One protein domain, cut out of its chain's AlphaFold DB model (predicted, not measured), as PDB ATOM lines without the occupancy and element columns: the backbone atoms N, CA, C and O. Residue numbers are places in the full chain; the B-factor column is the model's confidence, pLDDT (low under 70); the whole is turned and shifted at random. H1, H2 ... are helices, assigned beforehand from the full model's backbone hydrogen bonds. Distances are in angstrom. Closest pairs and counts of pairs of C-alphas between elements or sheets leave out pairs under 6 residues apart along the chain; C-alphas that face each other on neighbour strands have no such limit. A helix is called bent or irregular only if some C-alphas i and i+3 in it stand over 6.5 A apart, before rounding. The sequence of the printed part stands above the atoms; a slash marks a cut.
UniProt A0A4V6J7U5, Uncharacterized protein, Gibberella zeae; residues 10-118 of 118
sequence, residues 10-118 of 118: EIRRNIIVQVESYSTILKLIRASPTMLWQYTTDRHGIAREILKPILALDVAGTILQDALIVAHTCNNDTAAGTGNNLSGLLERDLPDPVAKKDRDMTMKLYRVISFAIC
ATOM      1  N   GLU A  10     -41.948 -56.359  12.162       88.38
ATOM      2  CA  GLU A  10     -40.523 -56.146  12.425       88.38
ATOM      3  C   GLU A  10     -39.654 -57.050  11.546       88.38
ATOM      4  O   GLU A  10     -38.677 -56.598  10.950       88.38
ATOM      5  N   ILE A  11     -40.046 -58.321  11.395       89.44
ATOM      6  CA  ILE A  11     -39.333 -59.278  10.540       89.44
ATOM      7  C   ILE A  11     -39.488 -58.881   9.074       89.44
ATOM      8  O   ILE A  11     -38.509 -58.870   8.332       89.44
ATOM      9  N   ARG A  12     -40.700 -58.494   8.654       90.38
ATOM     10  CA  ARG A  12     -40.943 -58.009   7.286       90.38
ATOM     11  C   ARG A  12     -40.069 -56.803   6.953       90.38
ATOM     12  O   ARG A  12     -39.465 -56.764   5.886       90.38
ATOM     13  N   ARG A  13     -39.971 -55.846   7.874       89.44
ATOM     14  CA  ARG A  13     -39.107 -54.671   7.736       89.44
ATOM     15  C   ARG A  13     -37.638 -55.063   7.595       89.44
ATOM     16  O   ARG A  13     -36.995 -54.616   6.651       89.44
ATOM     17  N   ASN A  14     -37.138 -55.933   8.471       89.25
ATOM     18  CA  ASN A  14     -35.749 -56.390   8.416       89.25
ATOM     19  C   ASN A  14     -35.424 -57.099   7.097       89.25
ATOM     20  O   ASN A  14     -34.360 -56.856   6.541       89.25
ATOM     21  N   ILE A  15     -36.343 -57.910   6.561       88.94
ATOM     22  CA  ILE A  15     -36.165 -58.543   5.246       88.94
ATOM     23  C   ILE A  15     -35.979 -57.478   4.161       88.94
ATOM     24  O   ILE A  15     -35.078 -57.600   3.341       88.94
ATOM     25  N   ILE A  16     -36.795 -56.418   4.154       87.88
ATOM     26  CA  ILE A  16     -36.670 -55.347   3.153       87.88
ATOM     27  C   ILE A  16     -35.316 -54.640   3.274       87.88
ATOM     28  O   ILE A  16     -34.683 -54.366   2.257       87.88
ATOM     29  N   VAL A  17     -34.873 -54.355   4.499       87.25
ATOM     30  CA  VAL A  17     -33.599 -53.670   4.754       87.25
ATOM     31  C   VAL A  17     -32.410 -54.538   4.332       87.25
ATOM     32  O   VAL A  17     -31.532 -54.045   3.637       87.25
ATOM     33  N   GLN A  18     -32.416 -55.832   4.668       86.00
ATOM     34  CA  GLN A  18     -31.337 -56.774   4.331       86.00
ATOM     35  C   GLN A  18     -31.208 -57.080   2.843       86.00
ATOM     36  O   GLN A  18     -30.162 -57.539   2.395       86.00
ATOM     37  N   VAL A  19     -32.273 -56.878   2.069       83.25
ATOM     38  CA  VAL A  19     -32.213 -57.081   0.622       83.25
ATOM     39  C   VAL A  19     -31.272 -56.069  -0.038       83.25
ATOM     40  O   VAL A  19     -30.693 -56.426  -1.063       83.25
ATOM     41  N   GLU A  20     -31.120 -54.867   0.548       72.62
ATOM     42  CA  GLU A  20     -30.233 -53.733   0.190       72.62
ATOM     43  C   GLU A  20     -30.376 -53.181  -1.247       72.62
ATOM     44  O   GLU A  20     -30.330 -51.971  -1.466       72.62
ATOM     45  N   SER A  21     -30.645 -54.035  -2.234       78.44
ATOM     46  CA  SER A  21     -30.882 -53.706  -3.632       78.44
ATOM     47  C   SER A  21     -32.316 -53.253  -3.875       78.44
ATOM     48  O   SER A  21     -33.284 -54.003  -3.700       78.44
ATOM     49  N   TYR A  22     -32.446 -52.043  -4.416       81.06
ATOM     50  CA  TYR A  22     -33.722 -51.482  -4.847       81.06
ATOM     51  C   TYR A  22     -34.465 -52.387  -5.838       81.06
ATOM     52  O   TYR A  22     -35.677 -52.572  -5.722       81.06
ATOM     53  N   SER A  23     -33.751 -53.002  -6.786       82.19
ATOM     54  CA  SER A  23     -34.359 -53.875  -7.798       82.19
ATOM     55  C   SER A  23     -35.043 -55.101  -7.177       82.19
ATOM     56  O   SER A  23     -36.150 -55.482  -7.575       82.19
ATOM     57  N   THR A  24     -34.421 -55.690  -6.156       85.81
ATOM     58  CA  THR A  24     -34.943 -56.854  -5.442       85.81
ATOM     59  C   THR A  24     -36.079 -56.459  -4.506       85.81
ATOM     60  O   THR A  24     -37.095 -57.153  -4.478       85.81
ATOM     61  N   ILE A  25     -35.990 -55.302  -3.839       86.69
ATOM     62  CA  ILE A  25     -37.116 -54.727  -3.082       86.69
ATOM     63  C   ILE A  25     -38.326 -54.531  -4.006       86.69
ATOM     64  O   ILE A  25     -39.444 -54.900  -3.651       86.69
ATOM     65  N   LEU A  26     -38.114 -54.029  -5.227       87.44
ATOM     66  CA  LEU A  26     -39.189 -53.804  -6.194       87.44
ATOM     67  C   LEU A  26     -39.863 -55.113  -6.636       87.44
ATOM     68  O   LEU A  26     -41.084 -55.169  -6.793       87.44
ATOM     69  N   LYS A  27     -39.081 -56.182  -6.820       89.81
ATOM     70  CA  LYS A  27     -39.608 -57.530  -7.089       89.81
ATOM     71  C   LYS A  27     -40.394 -58.067  -5.890       89.81
ATOM     72  O   LYS A  27     -41.476 -58.617  -6.077       89.81
ATOM     73  N   LEU A  28     -39.894 -57.851  -4.675       89.00
ATOM     74  CA  LEU A  28     -40.506 -58.312  -3.430       89.00
ATOM     75  C   LEU A  28     -41.880 -57.674  -3.184       89.00
ATOM     76  O   LEU A  28     -42.849 -58.385  -2.922       89.00
ATOM     77  N   ILE A  29     -41.996 -56.352  -3.339       90.81
ATOM     78  CA  ILE A  29     -43.276 -55.643  -3.169       90.81
ATOM     79  C   ILE A  29     -44.281 -55.966  -4.283       90.81
ATOM     80  O   ILE A  29     -45.485 -55.919  -4.053       90.81
ATOM     81  N   ARG A  30     -43.813 -56.316  -5.491       89.00
ATOM     82  CA  ARG A  30     -44.684 -56.785  -6.583       89.00
ATOM     83  C   ARG A  30     -45.199 -58.202  -6.339       89.00
ATOM     84  O   ARG A  30     -46.312 -58.516  -6.745       89.00
ATOM     85  N   ALA A  31     -44.397 -59.043  -5.690       90.19
ATOM     86  CA  ALA A  31     -44.757 -60.422  -5.380       90.19
ATOM     87  C   ALA A  31     -45.693 -60.548  -4.162       90.19
ATOM     88  O   ALA A  31     -46.413 -61.540  -4.057       90.19
ATOM     89  N   SER A  32     -45.693 -59.572  -3.244       89.94
ATOM     90  CA  SER A  32     -46.468 -59.618  -1.998       89.94
ATOM     91  C   SER A  32     -47.153 -58.279  -1.678       89.94
ATOM     92  O   SER A  32     -46.471 -57.291  -1.383       89.94
ATOM     93  N   PRO A  33     -48.501 -58.240  -1.634       89.81
ATOM     94  CA  PRO A  33     -49.257 -57.071  -1.177       89.81
ATOM     95  C   PRO A  33     -48.918 -56.667   0.265       89.81
ATOM     96  O   PRO A  33     -48.878 -55.480   0.588       89.81
ATOM     97  N   THR A  34     -48.632 -57.640   1.135       91.31
ATOM     98  CA  THR A  34     -48.261 -57.388   2.535       91.31
ATOM     99  C   THR A  34     -46.916 -56.671   2.644       91.31
ATOM    100  O   THR A  34     -46.744 -55.794   3.496       91.31
ATOM    101  N   MET A  35     -45.959 -57.025   1.781       91.94
ATOM    102  CA  MET A  35     -44.657 -56.357   1.714       91.94
ATOM    103  C   MET A  35     -44.766 -54.970   1.089       91.94
ATOM    104  O   MET A  35     -44.096 -54.051   1.556       91.94
ATOM    105  N   LEU A  36     -45.647 -54.787   0.098       91.75
ATOM    106  CA  LEU A  36     -45.966 -53.463  -0.433       91.75
ATOM    107  C   LEU A  36     -46.500 -52.540   0.665       91.75
ATOM    108  O   LEU A  36     -46.002 -51.427   0.803       91.75
ATOM    109  N   TRP A  37     -47.461 -53.006   1.466       90.50
ATOM    110  CA  TRP A  37     -48.019 -52.213   2.566       90.50
ATOM    111  C   TRP A  37     -46.963 -51.879   3.626       90.50
ATOM    112  O   TRP A  37     -46.838 -50.730   4.037       90.50
ATOM    113  N   GLN A  38     -46.130 -52.850   4.012       90.62
ATOM    114  CA  GLN A  38     -45.022 -52.599   4.941       90.62
ATOM    115  C   GLN A  38     -44.051 -51.539   4.398       90.62
ATOM    116  O   GLN A  38     -43.641 -50.633   5.126       90.62
ATOM    117  N   TYR A  39     -43.693 -51.645   3.116       88.44
ATOM    118  CA  TYR A  39     -42.788 -50.712   2.460       88.44
ATOM    119  C   TYR A  39     -43.382 -49.305   2.376       88.44
ATOM    120  O   TYR A  39     -42.678 -48.336   2.641       88.44
ATOM    121  N   THR A  40     -44.664 -49.157   2.034       87.50
ATOM    122  CA  THR A  40     -45.293 -47.831   1.940       87.50
ATOM    123  C   THR A  40     -45.439 -47.164   3.303       87.50
ATOM    124  O   THR A  40     -45.232 -45.952   3.392       87.50
ATOM    125  N   THR A  41     -45.721 -47.930   4.361       88.88
ATOM    126  CA  THR A  41     -45.855 -47.412   5.729       88.88
ATOM    127  C   THR A  41     -44.528 -46.921   6.313       88.88
ATOM    128  O   THR A  41     -44.520 -45.878   6.965       88.88
ATOM    129  N   ASP A  42     -43.407 -47.609   6.064       86.25
ATOM    130  CA  ASP A  42     -42.098 -47.259   6.651       86.25
ATOM    131  C   ASP A  42     -40.983 -47.010   5.619       86.25
ATOM    132  O   ASP A  42     -39.798 -47.261   5.846       86.25
ATOM    133  N   ARG A  43     -41.344 -46.461   4.456       84.50
ATOM    134  CA  ARG A  43     -40.391 -46.199   3.363       84.50
ATOM    135  C   ARG A  43     -39.161 -45.392   3.795       84.50
ATOM    136  O   ARG A  43     -38.057 -45.651   3.331       84.50
ATOM    137  N   HIS A  44     -39.351 -44.413   4.682       83.12
ATOM    138  CA  HIS A  44     -38.279 -43.528   5.140       83.12
ATOM    139  C   HIS A  44     -37.357 -44.218   6.150       83.12
ATOM    140  O   HIS A  44     -36.149 -43.984   6.124       83.12
ATOM    141  N   GLY A  45     -37.912 -45.056   7.033       84.31
ATOM    142  CA  GLY A  45     -37.130 -45.842   7.982       84.31
ATOM    143  C   GLY A  45     -36.260 -46.867   7.264       84.31
ATOM    144  O   GLY A  45     -35.067 -46.949   7.541       84.31
ATOM    145  N   ILE A  46     -36.836 -47.557   6.277       84.81
ATOM    146  CA  ILE A  46     -36.129 -48.515   5.420       84.81
ATOM    147  C   ILE A  46     -34.971 -47.839   4.674       84.81
ATOM    148  O   ILE A  46     -33.837 -48.299   4.755       84.81
ATOM    149  N   ALA A  47     -35.223 -46.712   3.999       82.81
ATOM    150  CA  ALA A  47     -34.182 -45.993   3.263       82.81
ATOM    151  C   ALA A  47     -33.041 -45.515   4.167       82.81
ATOM    152  O   ALA A  47     -31.872 -45.637   3.813       82.81
ATOM    153  N   ARG A  48     -33.367 -45.007   5.358       82.31
ATOM    154  CA  ARG A  48     -32.372 -44.608   6.356       82.31
ATOM    155  C   ARG A  48     -31.494 -45.780   6.787       82.31
ATOM    156  O   ARG A  48     -30.290 -45.599   6.935       82.31
ATOM    157  N   GLU A  49     -32.086 -46.940   7.044       85.19
ATOM    158  CA  GLU A  49     -31.333 -48.108   7.499       85.19
ATOM    159  C   GLU A  49     -30.442 -48.691   6.411       85.19
ATOM    160  O   GLU A  49     -29.334 -49.098   6.734       85.19
ATOM    161  N   ILE A  50     -30.869 -48.641   5.147       83.06
ATOM    162  CA  ILE A  50     -30.029 -49.032   4.005       83.06
ATOM    163  C   ILE A  50     -28.894 -48.019   3.783       83.06
ATOM    164  O   ILE A  50     -27.766 -48.402   3.495       83.06
ATOM    165  N   LEU A  51     -29.158 -46.720   3.949       80.44
ATOM    166  CA  LEU A  51     -28.144 -45.676   3.771       80.44
ATOM    167  C   LEU A  51     -27.086 -45.670   4.877       80.44
ATOM    168  O   LEU A  51     -25.925 -45.397   4.603       80.44
ATOM    169  N   LYS A  52     -27.463 -45.965   6.122       82.50
ATOM    170  CA  LYS A  52     -26.559 -45.913   7.278       82.50
ATOM    171  C   LYS A  52     -25.242 -46.697   7.087       82.50
ATOM    172  O   LYS A  52     -24.199 -46.102   7.349       82.50
ATOM    173  N   PRO A  53     -25.234 -47.975   6.658       79.75
ATOM    174  CA  PRO A  53     -23.989 -48.702   6.411       79.75
ATOM    175  C   PRO A  53     -23.206 -48.145   5.215       79.75
ATOM    176  O   PRO A  53     -21.984 -48.084   5.280       79.75
ATOM    177  N   ILE A  54     -23.888 -47.680   4.161       77.19
ATOM    178  CA  ILE A  54     -23.242 -47.091   2.975       77.19
ATOM    179  C   ILE A  54     -22.505 -45.801   3.354       77.19
ATOM    180  O   ILE A  54     -21.351 -45.613   2.985       77.19
ATOM    181  N   LEU A  55     -23.140 -44.940   4.148       74.06
ATOM    182  CA  LEU A  55     -22.533 -43.704   4.641       74.06
ATOM    183  C   LEU A  55     -21.428 -43.963   5.669       74.06
ATOM    184  O   LEU A  55     -20.470 -43.206   5.733       74.06
ATOM    185  N   ALA A  56     -21.521 -45.044   6.446       77.00
ATOM    186  CA  ALA A  56     -20.449 -45.439   7.357       77.00
ATOM    187  C   ALA A  56     -19.169 -45.881   6.621       77.00
ATOM    188  O   ALA A  56     -18.084 -45.795   7.192       77.00
ATOM    189  N   LEU A  57     -19.285 -46.346   5.371       75.31
ATOM    190  CA  LEU A  57     -18.146 -46.691   4.512       75.31
ATOM    191  C   LEU A  57     -17.505 -45.454   3.857       75.31
ATOM    192  O   LEU A  57     -16.340 -45.507   3.465       75.31
ATOM    193  N   ASP A  58     -18.232 -44.339   3.762       73.50
ATOM    194  CA  ASP A  58     -17.762 -43.084   3.170       73.50
ATOM    195  C   ASP A  58     -16.988 -42.230   4.189       73.50
ATOM    196  O   ASP A  58     -17.425 -41.168   4.626       73.50
ATOM    197  N   VAL A  59     -15.805 -42.712   4.583       64.44
ATOM    198  CA  VAL A  59     -14.938 -42.074   5.597       64.44
ATOM    199  C   VAL A  59     -14.504 -40.657   5.195       64.44
ATOM    200  O   VAL A  59     -14.255 -39.818   6.058       64.44
ATOM    201  N   ALA A  60     -14.421 -40.381   3.891       65.56
ATOM    202  CA  ALA A  60     -14.043 -39.074   3.356       65.56
ATOM    203  C   ALA A  60     -15.245 -38.139   3.118       65.56
ATOM    204  O   ALA A  60     -15.036 -36.966   2.813       65.56
ATOM    205  N   GLY A  61     -16.484 -38.638   3.227       66.88
ATOM    206  CA  GLY A  61     -17.709 -37.874   2.957       66.88
ATOM    207  C   GLY A  61     -17.910 -37.486   1.486       66.88
ATOM    208  O   GLY A  61     -18.838 -36.744   1.165       66.88
ATOM    209  N   THR A  62     -17.044 -37.955   0.585       73.94
ATOM    210  CA  THR A  62     -17.044 -37.559  -0.827       73.94
ATOM    211  C   THR A  62     -18.225 -38.159  -1.577       73.94
ATOM    212  O   THR A  62     -18.838 -37.480  -2.395       73.94
ATOM    213  N   ILE A  63     -18.588 -39.408  -1.269       74.44
ATOM    214  CA  ILE A  63     -19.688 -40.108  -1.948       74.44
ATOM    215  C   ILE A  63     -21.027 -39.497  -1.530       74.44
ATOM    216  O   ILE A  63     -21.903 -39.282  -2.368       74.44
ATOM    217  N   LEU A  64     -21.181 -39.179  -0.242       76.69
ATOM    218  CA  LEU A  64     -22.353 -38.496   0.286       76.69
ATOM    219  C   LEU A  64     -22.514 -37.126  -0.371       76.69
ATOM    220  O   LEU A  64     -23.602 -36.812  -0.845       76.69
ATOM    221  N   GLN A  65     -21.452 -36.324  -0.425       72.25
ATOM    222  CA  GLN A  65     -21.507 -34.984  -1.012       72.25
ATOM    223  C   GLN A  65     -21.841 -35.021  -2.500       72.25
ATOM    224  O   GLN A  65     -22.754 -34.316  -2.926       72.25
ATOM    225  N   ASP A  66     -21.186 -35.889  -3.271       74.81
ATOM    226  CA  ASP A  66     -21.471 -36.045  -4.696       74.81
ATOM    227  C   ASP A  66     -22.930 -36.484  -4.917       74.81
ATOM    228  O   ASP A  66     -23.650 -35.908  -5.738       74.81
ATOM    229  N   ALA A  67     -23.422 -37.441  -4.125       75.06
ATOM    230  CA  ALA A  67     -24.806 -37.895  -4.206       75.06
ATOM    231  C   ALA A  67     -25.820 -36.819  -3.767       75.06
ATOM    232  O   ALA A  67     -26.915 -36.748  -4.330       75.06
ATOM    233  N   LEU A  68     -25.479 -35.963  -2.797       73.75
ATOM    234  CA  LEU A  68     -26.311 -34.830  -2.379       73.75
ATOM    235  C   LEU A  68     -26.380 -33.745  -3.451       73.75
ATOM    236  O   LEU A  68     -27.462 -33.207  -3.692       73.75
ATOM    237  N   ILE A  69     -25.260 -33.452  -4.114       75.00
ATOM    238  CA  ILE A  69     -25.213 -32.518  -5.241       75.00
ATOM    239  C   ILE A  69     -26.127 -33.029  -6.355       75.00
ATOM    240  O   ILE A  69     -26.999 -32.288  -6.801       75.00
ATOM    241  N   VAL A  70     -26.011 -34.308  -6.731       76.44
ATOM    242  CA  VAL A  70     -26.887 -34.941  -7.736       76.44
ATOM    243  C   VAL A  70     -28.359 -34.912  -7.303       76.44
ATOM    244  O   VAL A  70     -29.242 -34.580  -8.092       76.44
ATOM    245  N   ALA A  71     -28.652 -35.211  -6.034       74.88
ATOM    246  CA  ALA A  71     -30.016 -35.162  -5.513       74.88
ATOM    247  C   ALA A  71     -30.614 -33.743  -5.553       74.88
ATOM    248  O   ALA A  71     -31.815 -33.590  -5.792       74.88
ATOM    249  N   HIS A  72     -29.798 -32.710  -5.326       70.94
ATOM    250  CA  HIS A  72     -30.215 -31.312  -5.412       70.94
ATOM    251  C   HIS A  72     -30.379 -30.827  -6.854       70.94
ATOM    252  O   HIS A  72     -31.365 -30.149  -7.142       70.94
ATOM    253  N   THR A  73     -29.468 -31.179  -7.765       68.56
ATOM    254  CA  THR A  73     -29.541 -30.753  -9.172       68.56
ATOM    255  C   THR A  73     -30.746 -31.358  -9.884       68.56
ATOM    256  O   THR A  73     -31.502 -30.609 -10.499       68.56
ATOM    257  N   CYS A  74     -31.039 -32.649  -9.684       62.62
ATOM    258  CA  CYS A  74     -32.248 -33.283 -10.233       62.62
ATOM    259  C   CYS A  74     -33.561 -32.662  -9.718       62.62
ATOM    260  O   CYS A  74     -34.616 -32.822 -10.330       62.62
ATOM    261  N   ASN A  75     -33.529 -31.973  -8.576       59.38
ATOM    262  CA  ASN A  75     -34.696 -31.305  -8.008       59.38
ATOM    263  C   ASN A  75     -34.974 -29.966  -8.727       59.38
ATOM    264  O   ASN A  75     -36.131 -29.579  -8.899       59.38
ATOM    265  N   ASN A  76     -33.919 -29.291  -9.195       53.94
ATOM    266  CA  ASN A  76     -34.000 -27.996  -9.874       53.94
ATOM    267  C   ASN A  76     -34.496 -28.105 -11.325       53.94
ATOM    268  O   ASN A  76     -35.060 -27.141 -11.831       53.94
ATOM    269  N   ASP A  77     -34.397 -29.273 -11.965       50.12
ATOM    270  CA  ASP A  77     -34.922 -29.481 -13.327       50.12
ATOM    271  C   ASP A  77     -36.459 -29.368 -13.402       50.12
ATOM    272  O   ASP A  77     -37.020 -29.081 -14.458       50.12
ATOM    273  N   THR A  78     -37.159 -29.542 -12.273       46.81
ATOM    274  CA  THR A  78     -38.617 -29.314 -12.180       46.81
ATOM    275  C   THR A  78     -38.993 -27.884 -11.782       46.81
ATOM    276  O   THR A  78     -40.134 -27.470 -11.980       46.81
ATOM    277  N   ALA A  79     -38.041 -27.113 -11.258       46.03
ATOM    278  CA  ALA A  79     -38.229 -25.737 -10.828       46.03
ATOM    279  C   ALA A  79     -37.391 -24.820 -11.722       46.03
ATOM    280  O   ALA A  79     -36.303 -24.377 -11.355       46.03
ATOM    281  N   ALA A  80     -37.919 -24.524 -12.911       42.97
ATOM    282  CA  ALA A  80     -37.420 -23.458 -13.770       42.97
ATOM    283  C   ALA A  80     -37.485 -22.112 -13.019       42.97
ATOM    284  O   ALA A  80     -38.469 -21.384 -13.111       42.97
ATOM    285  N   GLY A  81     -36.459 -21.800 -12.223       45.38
ATOM    286  CA  GLY A  81     -36.373 -20.525 -11.521       45.38
ATOM    287  C   GLY A  81     -35.633 -20.537 -10.191       45.38
ATOM    288  O   GLY A  81     -36.182 -20.047  -9.214       45.38
ATOM    289  N   THR A  82     -34.389 -21.016 -10.104       44.47
ATOM    290  CA  THR A  82     -33.434 -20.464  -9.117       44.47
ATOM    291  C   THR A  82     -31.992 -20.656  -9.597       44.47
ATOM    292  O   THR A  82     -31.283 -21.560  -9.169       44.47
ATOM    293  N   GLY A  83     -31.540 -19.785 -10.501       43.62
ATOM    294  CA  GLY A  83     -30.192 -19.812 -11.086       43.62
ATOM    295  C   GLY A  83     -29.034 -19.401 -10.163       43.62
ATOM    296  O   GLY A  83     -27.954 -19.137 -10.674       43.62
ATOM    297  N   ASN A  84     -29.212 -19.335  -8.836       44.03
ATOM    298  CA  ASN A  84     -28.232 -18.674  -7.955       44.03
ATOM    299  C   ASN A  84     -27.618 -19.557  -6.847       44.03
ATOM    300  O   ASN A  84     -26.740 -19.080  -6.138       44.03
ATOM    301  N   ASN A  85     -28.014 -20.828  -6.696       52.31
ATOM    302  CA  ASN A  85     -27.540 -21.684  -5.588       52.31
ATOM    303  C   ASN A  85     -26.560 -22.796  -6.009       52.31
ATOM    304  O   ASN A  85     -26.344 -23.739  -5.257       52.31
ATOM    305  N   LEU A  86     -25.949 -22.709  -7.195       53.34
ATOM    306  CA  LEU A  86     -24.904 -23.661  -7.607       53.34
ATOM    307  C   LEU A  86     -23.602 -23.455  -6.814       53.34
ATOM    308  O   LEU A  86     -22.898 -24.419  -6.533       53.34
ATOM    309  N   SER A  87     -23.319 -22.220  -6.392       51.94
ATOM    310  CA  SER A  87     -22.117 -21.877  -5.621       51.94
ATOM    311  C   SER A  87     -22.093 -22.551  -4.244       51.94
ATOM    312  O   SER A  87     -21.053 -23.052  -3.837       51.94
ATOM    313  N   GLY A  88     -23.246 -22.650  -3.570       53.47
ATOM    314  CA  GLY A  88     -23.371 -23.344  -2.279       53.47
ATOM    315  C   GLY A  88     -23.399 -24.875  -2.381       53.47
ATOM    316  O   GLY A  88     -23.243 -25.547  -1.372       53.47
ATOM    317  N   LEU A  89     -23.582 -25.440  -3.583       51.00
ATOM    318  CA  LEU A  89     -23.447 -26.885  -3.830       51.00
ATOM    319  C   LEU A  89     -21.990 -27.301  -4.086       51.00
ATOM    320  O   LEU A  89     -21.657 -28.473  -3.941       51.00
ATOM    321  N   LEU A  90     -21.130 -26.355  -4.479       53.44
ATOM    322  CA  LEU A  90     -19.685 -26.563  -4.643       53.44
ATOM    323  C   LEU A  90     -18.925 -26.446  -3.316       53.44
ATOM    324  O   LEU A  90     -17.815 -26.965  -3.193       53.44
ATOM    325  N   GLU A  91     -19.522 -25.788  -2.324       54.31
ATOM    326  CA  GLU A  91     -19.082 -25.872  -0.939       54.31
ATOM    327  C   GLU A  91     -19.399 -27.288  -0.451       54.31
ATOM    328  O   GLU A  91     -20.543 -27.642  -0.174       54.31
ATOM    329  N   ARG A  92     -18.365 -28.132  -0.416       56.88
ATOM    330  CA  ARG A  92     -18.347 -29.521   0.068       56.88
ATOM    331  C   ARG A  92     -18.699 -29.658   1.565       56.88
ATOM    332  O   ARG A  92     -18.135 -30.487   2.258       56.88
ATOM    333  N   ASP A  93     -19.632 -28.865   2.076       60.00
ATOM    334  CA  ASP A  93     -20.072 -28.831   3.474       60.00
ATOM    335  C   ASP A  93     -21.595 -29.021   3.578       60.00
ATOM    336  O   ASP A  93     -22.267 -28.468   4.454       60.00
ATOM    337  N   LEU A  94     -22.183 -29.819   2.675       62.19
ATOM    338  CA  LEU A  94     -23.605 -30.130   2.776       62.19
ATOM    339  C   LEU A  94     -23.890 -30.963   4.042       62.19
ATOM    340  O   LEU A  94     -23.247 -31.990   4.270       62.19
ATOM    341  N   PRO A  95     -24.881 -30.559   4.859       62.47
ATOM    342  CA  PRO A  95     -25.196 -31.244   6.104       62.47
ATOM    343  C   PRO A  95     -25.780 -32.634   5.839       62.47
ATOM    344  O   PRO A  95     -26.650 -32.792   4.982       62.47
ATOM    345  N   ASP A  96     -25.367 -33.625   6.635       62.94
ATOM    346  CA  ASP A  96     -25.874 -34.996   6.539       62.94
ATOM    347  C   ASP A  96     -27.409 -35.036   6.754       62.94
ATOM    348  O   ASP A  96     -27.903 -34.777   7.866       62.94
ATOM    349  N   PRO A  97     -28.204 -35.373   5.716       62.56
ATOM    350  CA  PRO A  97     -29.660 -35.421   5.827       62.56
ATOM    351  C   PRO A  97     -30.139 -36.571   6.719       62.56
ATOM    352  O   PRO A  97     -31.240 -36.501   7.283       62.56
ATOM    353  N   VAL A  98     -29.322 -37.619   6.887       59.75
ATOM    354  CA  VAL A  98     -29.639 -38.765   7.737       59.75
ATOM    355  C   VAL A  98     -29.557 -38.355   9.204       59.75
ATOM    356  O   VAL A  98     -30.506 -38.636   9.949       59.75
ATOM    357  N   ALA A  99     -28.519 -37.606   9.592       62.28
ATOM    358  CA  ALA A  99     -28.395 -36.986  10.913       62.28
ATOM    359  C   ALA A  99     -29.501 -35.949  11.183       62.28
ATOM    360  O   ALA A  99     -30.109 -35.956  12.255       62.28
ATOM    361  N   LYS A 100     -29.845 -35.117  10.190       65.12
ATOM    362  CA  LYS A 100     -30.884 -34.074  10.320       65.12
ATOM    363  C   LYS A 100     -32.324 -34.615  10.310       65.12
ATOM    364  O   LYS A 100     -33.263 -33.878  10.600       65.12
ATOM    365  N   LYS A 101     -32.519 -35.910  10.013       65.44
ATOM    366  CA  LYS A 101     -33.840 -36.566   9.909       65.44
ATOM    367  C   LYS A 101     -34.762 -35.919   8.874       65.44
ATOM    368  O   LYS A 101     -35.986 -36.014   8.978       65.44
ATOM    369  N   ASP A 102     -34.162 -35.349   7.833       74.75
ATOM    370  CA  ASP A 102     -34.896 -34.852   6.679       74.75
ATOM    371  C   ASP A 102     -35.412 -36.039   5.856       74.75
ATOM    372  O   ASP A 102     -34.655 -36.751   5.188       74.75
ATOM    373  N   ARG A 103     -36.721 -36.289   5.948       73.88
ATOM    374  CA  ARG A 103     -37.374 -37.447   5.325       73.88
ATOM    375  C   ARG A 103     -37.367 -37.379   3.801       73.88
ATOM    376  O   ARG A 103     -37.313 -38.441   3.177       73.88
ATOM    377  N   ASP A 104     -37.457 -36.182   3.223       74.19
ATOM    378  CA  ASP A 104     -37.528 -36.009   1.770       74.19
ATOM    379  C   ASP A 104     -36.134 -36.159   1.161       74.19
ATOM    380  O   ASP A 104     -35.926 -36.975   0.260       74.19
ATOM    381  N   MET A 105     -35.142 -35.483   1.750       74.56
ATOM    382  CA  MET A 105     -33.761 -35.567   1.279       74.56
ATOM    383  C   MET A 105     -33.171 -36.973   1.457       74.56
ATOM    384  O   MET A 105     -32.503 -37.474   0.556       74.56
ATOM    385  N   THR A 106     -33.500 -37.671   2.553       77.94
ATOM    386  CA  THR A 106     -33.088 -39.076   2.761       77.94
ATOM    387  C   THR A 106     -33.610 -39.989   1.646       77.94
ATOM    388  O   THR A 106     -32.886 -40.859   1.167       77.94
ATOM    389  N   MET A 107     -34.853 -39.797   1.187       78.44
ATOM    390  CA  MET A 107     -35.406 -40.621   0.103       78.44
ATOM    391  C   MET A 107     -34.812 -40.283  -1.259       78.44
ATOM    392  O   MET A 107     -34.658 -41.179  -2.088       78.44
ATOM    393  N   LYS A 108     -34.483 -39.012  -1.506       78.38
ATOM    394  CA  LYS A 108     -33.792 -38.599  -2.734       78.38
ATOM    395  C   LYS A 108     -32.389 -39.182  -2.785       78.38
ATOM    396  O   LYS A 108     -32.042 -39.824  -3.771       78.38
ATOM    397  N   LEU A 109     -31.646 -39.059  -1.689       79.88
ATOM    398  CA  LEU A 109     -30.326 -39.657  -1.542       79.88
ATOM    399  C   LEU A 109     -30.377 -41.179  -1.742       79.88
ATOM    400  O   LEU A 109     -29.612 -41.720  -2.535       79.88
ATOM    401  N   TYR A 110     -31.341 -41.860  -1.109       79.31
ATOM    402  CA  TYR A 110     -31.555 -43.296  -1.301       79.31
ATOM    403  C   TYR A 110     -31.799 -43.658  -2.767       79.31
ATOM    404  O   TYR A 110     -31.247 -44.645  -3.244       79.31
ATOM    405  N   ARG A 111     -32.586 -42.866  -3.505       77.94
ATOM    406  CA  ARG A 111     -32.828 -43.098  -4.937       77.94
ATOM    407  C   ARG A 111     -31.564 -42.938  -5.776       77.94
ATOM    408  O   ARG A 111     -31.319 -43.791  -6.620       77.94
ATOM    409  N   VAL A 112     -30.785 -41.881  -5.541       80.06
ATOM    410  CA  VAL A 112     -29.536 -41.615  -6.277       80.06
ATOM    411  C   VAL A 112     -28.530 -42.737  -6.039       80.06
ATOM    412  O   VAL A 112     -28.024 -43.326  -6.990       80.06
ATOM    413  N   ILE A 113     -28.308 -43.103  -4.776       77.31
ATOM    414  CA  ILE A 113     -27.364 -44.163  -4.407       77.31
ATOM    415  C   ILE A 113     -27.849 -45.530  -4.907       77.31
ATOM    416  O   ILE A 113     -27.069 -46.295  -5.463       77.31
ATOM    417  N   SER A 114     -29.148 -45.820  -4.798       74.62
ATOM    418  CA  SER A 114     -29.722 -47.059  -5.343       74.62
ATOM    419  C   SER A 114     -29.566 -47.168  -6.858       74.62
ATOM    420  O   SER A 114     -29.415 -48.273  -7.366       74.62
ATOM    421  N   PHE A 115     -29.627 -46.045  -7.578       72.19
ATOM    422  CA  PHE A 115     -29.401 -46.007  -9.022       72.19
ATOM    423  C   PHE A 115     -27.925 -46.210  -9.381       72.19
ATOM    424  O   PHE A 115     -27.640 -46.835 -10.391       72.19
ATOM    425  N   ALA A 116     -26.997 -45.721  -8.555       67.38
ATOM    426  CA  ALA A 116     -25.559 -45.844  -8.795       67.38
ATOM    427  C   ALA A 116     -24.975 -47.234  -8.466       67.38
ATOM    428  O   ALA A 116     -23.913 -47.579  -8.975       67.38
ATOM    429  N   ILE A 117     -25.635 -48.014  -7.599       63.50
ATOM    430  CA  ILE A 117     -25.160 -49.335  -7.139       63.50
ATOM    431  C   ILE A 117     -25.793 -50.504  -7.933       63.50
ATOM    432  O   ILE A 117     -25.319 -51.636  -7.832       63.50
ATOM    433  N   CYS A 118     -26.849 -50.262  -8.722       50.25
ATOM    434  CA  CYS A 118     -27.485 -51.273  -9.588       50.25
ATOM    435  C   CYS A 118     -26.859 -51.311 -10.985       50.25
ATOM    436  O   CYS A 118     -26.826 -52.425 -11.557       50.25
TER     437      CYS A 118
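Overview. This is residues 10 to 118 of the 118 residues of an uncharacterized protein of Gibberella zeae (UniProt A0A4V6J7U5). Three long helices, H4, H5 and H8, make the core, with H8 in the middle and H4 and H5 crossing it; the short helices H1, H2 and H3 cluster at one end of the longest axis, and a loop with the tiny H6 lies at the other. Residues 77 to 84 stick out. The printed part has 109 residues, with eight named helices, H1 to H8 in order, and no named strand: the class is all helix. It is compact, with a radius of gyration of the C-alphas of 15.2 A and spans of 45 by 34 by 24 A.

Arrangement. Start at H8, residues 103 to 117, the hub. It touches H4, residues 43 to 57, at C-alphas Tyr 110 and Ala 47, the closest, 5.9 A apart, a steep tilt of 57 degrees, the same way. H5, residues 62 to 76, touches H8 with residues 67 to 71 alone, closest at C-alphas Ala 71 and Lys 108, 5.8 A, a steep tilt of 67 degrees, only just short of about perpendicular, opposite ways. H7, residues 97 to 100, touches H8 only at the corner, closest at C-alphas Pro 97 and Thr 106, 5.9 A. Look next at H1, residues 10 to 19: its closest C-alpha to H4, Val 17, is 5.8 A from that of Ile 46. H3, residues 33 to 41, touches H1, about perpendicular at 88 degrees, closest at C-alphas Gln 38 and Arg 13, 6.9 A. H2, residues 22 to 31, touches H3 only at the corner, closest at C-alphas Ile 29 and Leu 36, 4.4 A. H6, residues 87 to 90, is close to H5 but not clearly touching, closest at C-alphas Leu 89 and Ile 69, 6.1 A. Every O i to N i+4 pair is within hydrogen-bond range in H1, H2, H3 and H8, 9 of 11 in H4 and 10 of 11 in H5; H6 and H7 are too short for such a pair.

Along the chain. Find C-alpha 10 at (-40.523, -56.146, 12.425), where H1 begins, and C-alpha 117 at (-25.160, -49.335, -7.139), where H8 ends. H4 is 22.3 A long, H5 21.5 A and H8 21.1 A. H4 is irregular, but only just: C-alphas 50 and 53 are 6.51 A apart.

Size, cuts and confidence. The C-alphas of Ile 11 and Asn 84, the two farthest apart, are 46.0 A apart. The printed part has no cut, and no link is long. Look for pLDDT under 70 at residues 59 to 61, 73 to 101 and 116 to 118.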